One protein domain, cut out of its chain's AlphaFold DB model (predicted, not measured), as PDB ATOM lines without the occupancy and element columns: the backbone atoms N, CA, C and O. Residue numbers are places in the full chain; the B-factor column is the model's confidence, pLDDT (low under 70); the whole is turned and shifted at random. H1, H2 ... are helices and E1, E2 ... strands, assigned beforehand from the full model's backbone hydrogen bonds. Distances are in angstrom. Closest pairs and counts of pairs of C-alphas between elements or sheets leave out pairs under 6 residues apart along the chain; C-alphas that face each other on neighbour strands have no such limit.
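AT A GLANCE: This is residues 54 to 121 of the 125 residues of an uncharacterized protein of Fusobacterium necrophorum subsp. funduliforme 1_1_36S (UniProt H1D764). A small antiparallel sheet of three strands, E2, E3 and E4, stands next to a separate two-stranded ribbon of E1 and E5, and the ribbon's far end runs out into a tail that ends in the short helix H2. Helix H1 leads into E1 and grazes the sheet at E2, while a long loop, residues 67 to 79, joins E1 to E2. The printed part has 68 residues, with two named helices and five named strands in the order H1 E1 E2 E3 E4 E5 H2. The class is mixed, helices and strands. The whole is compact, with a radius of gyration of the C-alphas of 12.4 A and spans of 37 by 25 by 21 A.

IN THESE COORDINATES: In the larger sheet, E2 is residues 80 to 85, 14.4 A from first to last C-alpha, E3 is residues 90 to 95, 16.5 A, and E4 is residues 100 to 104, 13.4 A. C-alpha 80 is at (210.847, 237.886, 277.463). E1 is residues 62 to 66, 12.8 A, and E5 is residues 108 to 112, 13.1 A. H1 is residues 55 to 61, 10.7 A, with C-alpha 55 at (201.506, 238.523, 272.035). H2 is residues 117 to 121, 6.1 A, with C-alpha 121 at (197.629, 252.135, 262.293).

HOW THE PARTS SIT: E2, E3 and E4 form a meander, each strand the antiparallel neighbour of the one before, with E2 and E4 as edge strands. E2 and E3 are a hairpin at 158 degrees, with N 84 and O 92 within hydrogen-bond range at 2.8 A. E3 and E4 are a hairpin at 149 degrees, with N 93 and O 101 within range at 2.8 A. H1 only grazes this sheet, with its residues 55 to 60, and its closest C-alpha pair with E2 is Ile 59 and Val 81, 6.3 A apart. E1 and E5 are antiparallel neighbours at 157 degrees, with N 63 and O 111 within range at 2.8 A. The closest C-alphas of E1 and E2 are those of Val 64 and Ile 80, 7.8 A apart. E4 and E5 meet only through their link. H2 is not on the sheet of E2, E3 and E4, and it is apart from H1. In H2 every O i to N i+4 pair is within hydrogen-bond range; in H1, 2 of 3 are.

THE WHOLE: The two C-alphas farthest apart are those of Gly 73 and Asp 118, 38.3 A. The printed part has no cut. The link from E1 to E2, 13 residues, is long; the other links are tight. The mean pLDDT of the printed part is 77.2, and residues 54 to 61 and 112 to 121 are under 70.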
ATOM      1  N   PHE A  54     197.746 240.798 270.399       47.94
ATOM      2  CA  PHE A  54     198.794 240.010 269.728       47.94
ATOM      3  C   PHE A  54     200.172 239.905 270.415       47.94
ATOM      4  O   PHE A  54     201.147 240.552 270.031       47.94
ATOM      5  N   SER A  55     200.276 238.941 271.338       52.22
ATOM      6  CA  SER A  55     201.506 238.523 272.035       52.22
ATOM      7  C   SER A  55     202.719 238.285 271.122       52.22
ATOM      8  O   SER A  55     203.842 238.587 271.509       52.22
ATOM      9  N   SER A  56     202.529 237.808 269.890       44.59
ATOM     10  CA  SER A  56     203.619 237.526 268.944       44.59
ATOM     11  C   SER A  56     204.141 238.752 268.183       44.59
ATOM     12  O   SER A  56     205.313 238.780 267.800       44.59
ATOM     13  N   PHE A  57     203.307 239.775 267.967       51.94
ATOM     14  CA  PHE A  57     203.731 241.033 267.343       51.94
ATOM     15  C   PHE A  57     204.489 241.921 268.337       51.94
ATOM     16  O   PHE A  57     205.483 242.559 267.980       51.94
ATOM     17  N   TRP A  58     204.026 241.901 269.589       58.78
ATOM     18  CA  TRP A  58     204.592 242.637 270.709       58.78
ATOM     19  C   TRP A  58     206.056 242.243 270.961       58.78
ATOM     20  O   TRP A  58     206.934 243.090 270.867       58.78
ATOM     21  N   ILE A  59     206.357 240.948 271.116       58.59
ATOM     22  CA  ILE A  59     207.722 240.459 271.408       58.59
ATOM     23  C   ILE A  59     208.737 240.842 270.314       58.59
ATOM     24  O   ILE A  59     209.899 241.103 270.603       58.59
ATOM     25  N   ARG A  60     208.324 240.898 269.038       58.69
ATOM     26  CA  ARG A  60     209.254 241.186 267.929       58.69
ATOM     27  C   ARG A  60     209.631 242.655 267.792       58.69
ATOM     28  O   ARG A  60     210.703 242.950 267.272       58.69
ATOM     29  N   ASN A  61     208.744 243.565 268.186       64.81
ATOM     30  CA  ASN A  61     208.908 244.993 267.909       64.81
ATOM     31  C   ASN A  61     208.969 245.845 269.175       64.81
ATOM     32  O   ASN A  61     209.058 247.066 269.078       64.81
ATOM     33  N   VAL A  62     208.928 245.222 270.349       70.12
ATOM     34  CA  VAL A  62     208.971 245.902 271.635       70.12
ATOM     35  C   VAL A  62     210.177 245.404 272.415       70.12
ATOM     36  O   VAL A  62     210.297 244.220 272.706       70.12
ATOM     37  N   LEU A  63     211.074 246.327 272.749       75.88
ATOM     38  CA  LEU A  63     212.166 246.096 273.681       75.88
ATOM     39  C   LEU A  63     211.685 246.456 275.087       75.88
ATOM     40  O   LEU A  63     211.206 247.568 275.328       75.88
ATOM     41  N   VAL A  64     211.834 245.513 276.008       78.94
ATOM     42  CA  VAL A  64     211.523 245.701 277.423       78.94
ATOM     43  C   VAL A  64     212.827 245.915 278.160       78.94
ATOM     44  O   VAL A  64     213.709 245.065 278.141       78.94
ATOM     45  N   GLU A  65     212.950 247.055 278.813       84.88
ATOM     46  CA  GLU A  65     214.101 247.396 279.631       84.88
ATOM     47  C   GLU A  65     213.675 247.371 281.093       84.88
ATOM     48  O   GLU A  65     212.735 248.058 281.498       84.88
ATOM     49  N   LEU A  66     214.373 246.572 281.893       86.69
ATOM     50  CA  LEU A  66     214.166 246.523 283.333       86.69
ATOM     51  C   LEU A  66     215.151 247.451 284.031       86.69
ATOM     52  O   LEU A  66     216.290 247.622 283.590       86.69
ATOM     53  N   ASN A  67     214.722 248.037 285.146       86.94
ATOM     54  CA  ASN A  67     215.612 248.786 286.022       86.94
ATOM     55  C   ASN A  67     216.832 247.910 286.390       86.94
ATOM     56  O   ASN A  67     216.640 246.829 286.954       86.94
ATOM     57  N   PRO A  68     218.080 248.368 286.151       82.00
ATOM     58  CA  PRO A  68     219.292 247.576 286.398       82.00
ATOM     59  C   PRO A  68     219.461 247.102 287.846       82.00
ATOM     60  O   PRO A  68     220.280 246.232 288.126       82.00
ATOM     61  N   LYS A  69     218.722 247.700 288.789       86.00
ATOM     62  CA  LYS A  69     218.731 247.323 290.207       86.00
ATOM     63  C   LYS A  69     217.894 246.076 290.516       86.00
ATOM     64  O   LYS A  69     217.952 245.597 291.648       86.00
ATOM     65  N   ILE A  70     217.096 245.572 289.571       85.25
ATOM     66  CA  ILE A  70     216.280 244.374 289.779       85.25
ATOM     67  C   ILE A  70     217.179 243.136 289.791       85.25
ATOM     68  O   ILE A  70     217.973 242.905 288.884       85.25
ATOM     69  N   LEU A  71     217.011 242.304 290.818       85.69
ATOM     70  CA  LEU A  71     217.619 240.981 290.870       85.69
ATOM     71  C   LEU A  71     216.831 240.032 289.961       85.69
ATOM     72  O   LEU A  71     215.682 239.710 290.256       85.69
ATOM     73  N   LEU A  72     217.453 239.596 288.865       86.56
ATOM     74  CA  LEU A  72     216.813 238.742 287.859       86.56
ATOM     75  C   LEU A  72     216.786 237.257 288.262       86.56
ATOM     76  O   LEU A  72     215.887 236.519 287.868       86.56
ATOM     77  N   GLY A  73     217.730 236.801 289.090       87.81
ATOM     78  CA  GLY A  73     217.852 235.376 289.407       87.81
ATOM     79  C   GLY A  73     218.117 234.556 288.138       87.81
ATOM     80  O   GLY A  73     219.061 234.859 287.419       87.81
ATOM     81  N   ASN A  74     217.274 233.555 287.871       89.62
ATOM     82  CA  ASN A  74     217.337 232.728 286.655       89.62
ATOM     83  C   ASN A  74     216.544 233.316 285.477       89.62
ATOM     84  O   ASN A  74     216.470 232.687 284.430       89.62
ATOM     85  N   PHE A  75     215.901 234.471 285.658       91.38
ATOM     86  CA  PHE A  75     215.076 235.079 284.625       91.38
ATOM     87  C   PHE A  75     215.937 235.708 283.527       91.38
ATOM     88  O   PHE A  75     216.768 236.575 283.813       91.38
ATOM     89  N   ASP A  76     215.683 235.333 282.277       85.94
ATOM     90  CA  ASP A  76     216.311 235.945 281.110       85.94
ATOM     91  C   ASP A  76     215.527 237.191 280.654       85.94
ATOM     92  O   ASP A  76     214.463 237.113 280.034       85.94
ATOM     93  N   ALA A  77     216.072 238.371 280.965       83.88
ATOM     94  CA  ALA A  77     215.475 239.656 280.603       83.88
ATOM     95  C   ALA A  77     215.588 240.004 279.110       83.88
ATOM     96  O   ALA A  77     214.877 240.898 278.653       83.88
ATOM     97  N   GLU A  78     216.444 239.321 278.350       82.19
ATOM     98  CA  GLU A  78     216.570 239.520 276.903       82.19
ATOM     99  C   GLU A  78     215.587 238.632 276.121       82.19
ATOM    100  O   GLU A  78     215.217 238.961 274.992       82.19
ATOM    101  N   ALA A  79     215.103 237.548 276.737       82.56
ATOM    102  CA  ALA A  79     214.218 236.558 276.125       82.56
ATOM    103  C   ALA A  79     212.789 236.566 276.702       82.56
ATOM    104  O   ALA A  79     212.186 235.513 276.924       82.56
ATOM    105  N   ILE A  80     212.215 237.750 276.934       82.00
ATOM    106  CA  ILE A  80     210.847 237.886 277.463       82.00
ATOM    107  C   ILE A  80     209.820 237.478 276.402       82.00
ATOM    108  O   ILE A  80     209.728 238.080 275.332       82.00
ATOM    109  N   VAL A  81     208.988 236.489 276.731       75.88
ATOM    110  CA  VAL A  81     207.927 235.963 275.855       75.88
ATOM    111  C   VAL A  81     206.517 236.254 276.366       75.88
ATOM    112  O   VAL A  81     205.535 235.979 275.677       75.88
ATOM    113  N   GLY A  82     206.378 236.809 277.568       75.69
ATOM    114  CA  GLY A  82     205.075 237.176 278.108       75.69
ATOM    115  C   GLY A  82     205.153 238.253 279.176       75.69
ATOM    116  O   GLY A  82     206.077 238.277 279.982       75.69
ATOM    117  N   ILE A  83     204.142 239.121 279.199       80.06
ATOM    118  CA  ILE A  83     203.918 240.103 280.260       80.06
ATOM    119  C   ILE A  83     202.450 240.056 280.658       80.06
ATOM    120  O   ILE A  83     201.563 240.212 279.821       80.06
ATOM    121  N   TYR A  84     202.197 239.880 281.950       77.81
ATOM    122  CA  TYR A  84     200.857 239.792 282.513       77.81
ATOM    123  C   TYR A  84     200.693 240.797 283.640       77.81
ATOM    124  O   TYR A  84     201.522 240.904 284.541       77.81
ATOM    125  N   ARG A  85     199.580 241.526 283.631       78.25
ATOM    126  CA  ARG A  85     199.241 242.432 284.724       78.25
ATOM    127  C   ARG A  85     198.723 241.631 285.918       78.25
ATOM    128  O   ARG A  85     197.675 241.002 285.825       78.25
ATOM    129  N   VAL A  86     199.427 241.690 287.050       76.19
ATOM    130  CA  VAL A  86     198.971 241.079 288.312       76.19
ATOM    131  C   VAL A  86     198.018 242.031 289.034       76.19
ATOM    132  O   VAL A  86     196.977 241.624 289.540       76.19
ATOM    133  N   ASN A  87     198.370 243.318 289.078       80.19
ATOM    134  CA  ASN A  87     197.530 244.392 289.607       80.19
ATOM    135  C   ASN A  87     197.915 245.738 288.960       80.19
ATOM    136  O   ASN A  87     198.617 245.778 287.955       80.19
ATOM    137  N   ASN A  88     197.443 246.867 289.495       75.12
ATOM    138  CA  ASN A  88     197.711 248.191 288.909       75.12
ATOM    139  C   ASN A  88     199.180 248.638 288.976       75.12
ATOM    140  O   ASN A  88     199.567 249.537 288.235       75.12
ATOM    141  N   GLN A  89     199.977 248.043 289.860       81.62
ATOM    142  CA  GLN A  89     201.362 248.433 290.120       81.62
ATOM    143  C   GLN A  89     202.369 247.343 289.760       81.62
ATOM    144  O   GLN A  89     203.543 247.661 289.623       81.62
ATOM    145  N   VAL A  90     201.943 246.087 289.618       85.19
ATOM    146  CA  VAL A  90     202.825 244.924 289.474       85.19
ATOM    147  C   VAL A  90     202.470 244.120 288.230       85.19
ATOM    148  O   VAL A  90     201.302 243.797 287.988       85.19
ATOM    149  N   PHE A  91     203.512 243.749 287.494       86.25
ATOM    150  CA  PHE A  91     203.471 242.897 286.314       86.25
ATOM    151  C   PHE A  91     204.298 241.627 286.552       86.25
ATOM    152  O   PHE A  91     205.289 241.647 287.279       86.25
ATOM    153  N   GLU A  92     203.867 240.518 285.959       87.00
ATOM    154  CA  GLU A  92     204.572 239.239 285.900       87.00
ATOM    155  C   GLU A  92     205.110 239.059 284.479       87.00
ATOM    156  O   GLU A  92     204.344 238.996 283.518       87.00
ATOM    157  N   LEU A  93     206.430 239.016 284.356       87.75
ATOM    158  CA  LEU A  93     207.158 238.739 283.127       87.75
ATOM    159  C   LEU A  93     207.456 237.243 283.063       87.75
ATOM    160  O   LEU A  93     207.729 236.635 284.100       87.75
ATOM    161  N   ILE A  94     207.412 236.671 281.866       85.00
ATOM    162  CA  ILE A  94     207.748 235.272 281.596       85.00
ATOM    163  C   ILE A  94     208.809 235.237 280.499       85.00
ATOM    164  O   ILE A  94     208.613 235.861 279.453       85.00
ATOM    165  N   ASP A  95     209.913 234.537 280.744       85.62
ATOM    166  CA  ASP A  95     210.972 234.317 279.754       85.62
ATOM    167  C   ASP A  95     210.724 233.045 278.922       85.62
ATOM    168  O   ASP A  95     209.769 232.296 279.149       85.62
ATOM    169  N   ILE A  96     211.571 232.806 277.920       82.56
ATOM    170  CA  ILE A  96     211.462 231.646 277.026       82.56
ATOM    171  C   ILE A  96     211.608 230.296 277.750       82.56
ATOM    172  O   ILE A  96     211.080 229.288 277.278       82.56
ATOM    173  N   GLU A  97     212.276 230.278 278.905       87.81
ATOM    174  CA  GLU A  97     212.443 229.098 279.762       87.81
ATOM    175  C   GLU A  97     211.305 228.950 280.787       87.81
ATOM    176  O   GLU A  97     211.298 228.023 281.598       87.81
ATOM    177  N   ASN A  98     210.286 229.812 280.701       85.44
ATOM    178  CA  ASN A  98     209.112 229.849 281.566       85.44
ATOM    179  C   ASN A  98     209.426 230.236 283.027       85.44
ATOM    180  O   ASN A  98     208.610 229.992 283.926       85.44
ATOM    181  N   HIS A  99     210.574 230.870 283.283       91.62
ATOM    182  CA  HIS A  99     210.826 231.546 284.547       91.62
ATOM    183  C   HIS A  99     209.980 232.808 284.644       91.62
ATOM    184  O   HIS A  99     209.645 233.456 283.652       91.62
ATOM    185  N   LYS A 100     209.627 233.164 285.878       92.19
ATOM    186  CA  LYS A 100     208.706 234.258 286.166       92.19
ATOM    187  C   LYS A 100     209.373 235.320 287.012       92.19
ATOM    188  O   LYS A 100     209.926 235.007 288.065       92.19
ATOM    189  N   LEU A 101     209.222 236.575 286.609       93.25
ATOM    190  CA  LEU A 101     209.719 237.721 287.357       93.25
ATOM    191  C   LEU A 101     208.585 238.707 287.626       93.25
ATOM    192  O   LEU A 101     207.933 239.193 286.705       93.25
ATOM    193  N   ARG A 102     208.345 239.017 288.903       92.94
ATOM    194  CA  ARG A 102     207.372 240.043 289.294       92.94
ATOM    195  C   ARG A 102     208.078 241.362 289.529       92.94
ATOM    196  O   ARG A 102     208.904 241.468 290.429       92.94
ATOM    197  N   VAL A 103     207.705 242.361 288.746       91.12
ATOM    198  CA  VAL A 103     208.306 243.695 288.778       91.12
ATOM    199  C   VAL A 103     207.227 244.754 288.893       91.12
ATOM    200  O   VAL A 103     206.081 244.562 288.472       91.12
ATOM    201  N   LYS A 104     207.580 245.892 289.483       89.56
ATOM    202  CA  LYS A 104     206.672 247.029 289.508       89.56
ATOM    203  C   LYS A 104     206.670 247.733 288.158       89.56
ATOM    204  O   LYS A 104     207.680 247.772 287.467       89.56
ATOM    205  N   LYS A 105     205.544 248.363 287.823       83.44
ATOM    206  CA  LYS A 105     205.376 249.171 286.610       83.44
ATOM    207  C   LYS A 105     206.450 250.255 286.483       83.44
ATOM    208  O   LYS A 105     206.918 250.510 285.385       83.44
ATOM    209  N   GLU A 106     206.821 250.881 287.599       86.94
ATOM    210  CA  GLU A 106     207.839 251.942 287.653       86.94
ATOM    211  C   GLU A 106     209.247 251.463 287.272       86.94
ATOM    212  O   GLU A 106     210.079 252.274 286.877       86.94
ATOM    213  N   ASP A 107     209.491 250.151 287.333       88.25
ATOM    214  CA  ASP A 107     210.769 249.530 286.997       88.25
ATOM    215  C   ASP A 107     210.793 248.913 285.588       88.25
ATOM    216  O   ASP A 107     211.779 248.272 285.220       88.25
ATOM    217  N   ILE A 108     209.721 249.091 284.805       84.69
ATOM    218  CA  ILE A 108     209.610 248.616 283.423       84.69
ATOM    219  C   ILE A 108     209.601 249.821 282.482       84.69
ATOM    220  O   ILE A 108     208.706 250.665 282.531       84.69
ATOM    221  N   SER A 109     210.563 249.856 281.570       82.50
ATOM    222  CA  SER A 109     210.586 250.754 280.419       82.50
ATOM    223  C   SER A 109     210.287 249.950 279.156       82.50
ATOM    224  O   SER A 109     210.796 248.850 278.967       82.50
ATOM    225  N   VAL A 110     209.429 250.487 278.291       76.19
ATOM    226  CA  VAL A 110     209.013 249.829 277.050       76.19
ATOM    227  C   VAL A 110     209.383 250.731 275.885       76.19
ATOM    228  O   VAL A 110     208.896 251.857 275.789       76.19
ATOM    229  N   LYS A 111     210.234 250.236 274.987       72.69
ATOM    230  CA  LYS A 111     210.613 250.923 273.750       72.69
ATOM    231  C   LYS A 111     210.040 250.173 272.561       72.69
ATOM    232  O   LYS A 111     210.293 248.988 272.383       72.69
ATOM    233  N   VAL A 112     209.288 250.873 271.721       68.69
ATOM    234  CA  VAL A 112     208.786 250.318 270.462       68.69
ATOM    235  C   VAL A 112     209.851 250.554 269.390       68.69
ATOM    236  O   VAL A 112     210.187 251.696 269.078       68.69
ATOM    237  N   ASN A 113     210.415 249.475 268.851       68.38
ATOM    238  CA  ASN A 113     211.306 249.511 267.695       68.38
ATOM    239  C   ASN A 113     210.517 249.842 266.418       68.38
ATOM    240  O   ASN A 113     209.307 250.035 266.453       68.38
ATOM    241  N   LYS A 114     211.196 249.942 265.266       63.62
ATOM    242  CA  LYS A 114     210.561 250.261 263.975       63.62
ATOM    243  C   LYS A 114     209.413 249.292 263.659       63.62
ATOM    244  O   LYS A 114     209.641 248.200 263.150       63.62
ATOM    245  N   VAL A 115     208.187 249.727 263.924       63.38
ATOM    246  CA  VAL A 115     206.954 249.032 263.558       63.38
ATOM    247  C   VAL A 115     206.542 249.476 262.149       63.38
ATOM    248  O   VAL A 115     206.541 250.681 261.882       63.38
ATOM    249  N   PRO A 116     206.187 248.553 261.234       67.12
ATOM    250  CA  PRO A 116     205.585 248.923 259.956       67.12
ATOM    251  C   PRO A 116     204.330 249.779 260.170       67.12
ATOM    252  O   PRO A 116     203.487 249.437 261.001       67.12
ATOM    253  N   LEU A 117     204.202 250.879 259.420       58.38
ATOM    254  CA  LEU A 117     203.130 251.870 259.587       58.38
ATOM    255  C   LEU A 117     201.734 251.237 259.571       58.38
ATOM    256  O   LEU A 117     200.915 251.558 260.424       58.38
ATOM    257  N   ASP A 118     201.493 250.300 258.659       58.09
ATOM    258  CA  ASP A 118     200.203 249.613 258.527       58.09
ATOM    259  C   ASP A 118     199.810 248.886 259.818       58.09
ATOM    260  O   ASP A 118     198.647 248.879 260.221       58.09
ATOM    261  N   VAL A 119     200.800 248.325 260.514       58.62
ATOM    262  CA  VAL A 119     200.576 247.636 261.782       58.62
ATOM    263  C   VAL A 119     200.390 248.636 262.919       58.62
ATOM    264  O   VAL A 119     199.513 248.444 263.751       58.62
ATOM    265  N   PHE A 120     201.130 249.748 262.928       59.56
ATOM    266  CA  PHE A 120     200.888 250.834 263.883       59.56
ATOM    267  C   PHE A 120     199.457 251.384 263.774       59.56
ATOM    268  O   PHE A 120     198.772 251.523 264.784       59.56
ATOM    269  N   LEU A 121     198.981 251.632 262.551       53.62
ATOM    270  CA  LEU A 121     197.629 252.135 262.293       53.62
ATOM    271  C   LEU A 121     196.542 251.159 262.761       53.62
ATOM    272  O   LEU A 121     195.496 251.609 263.220       53.62
TER     273      LEU A 121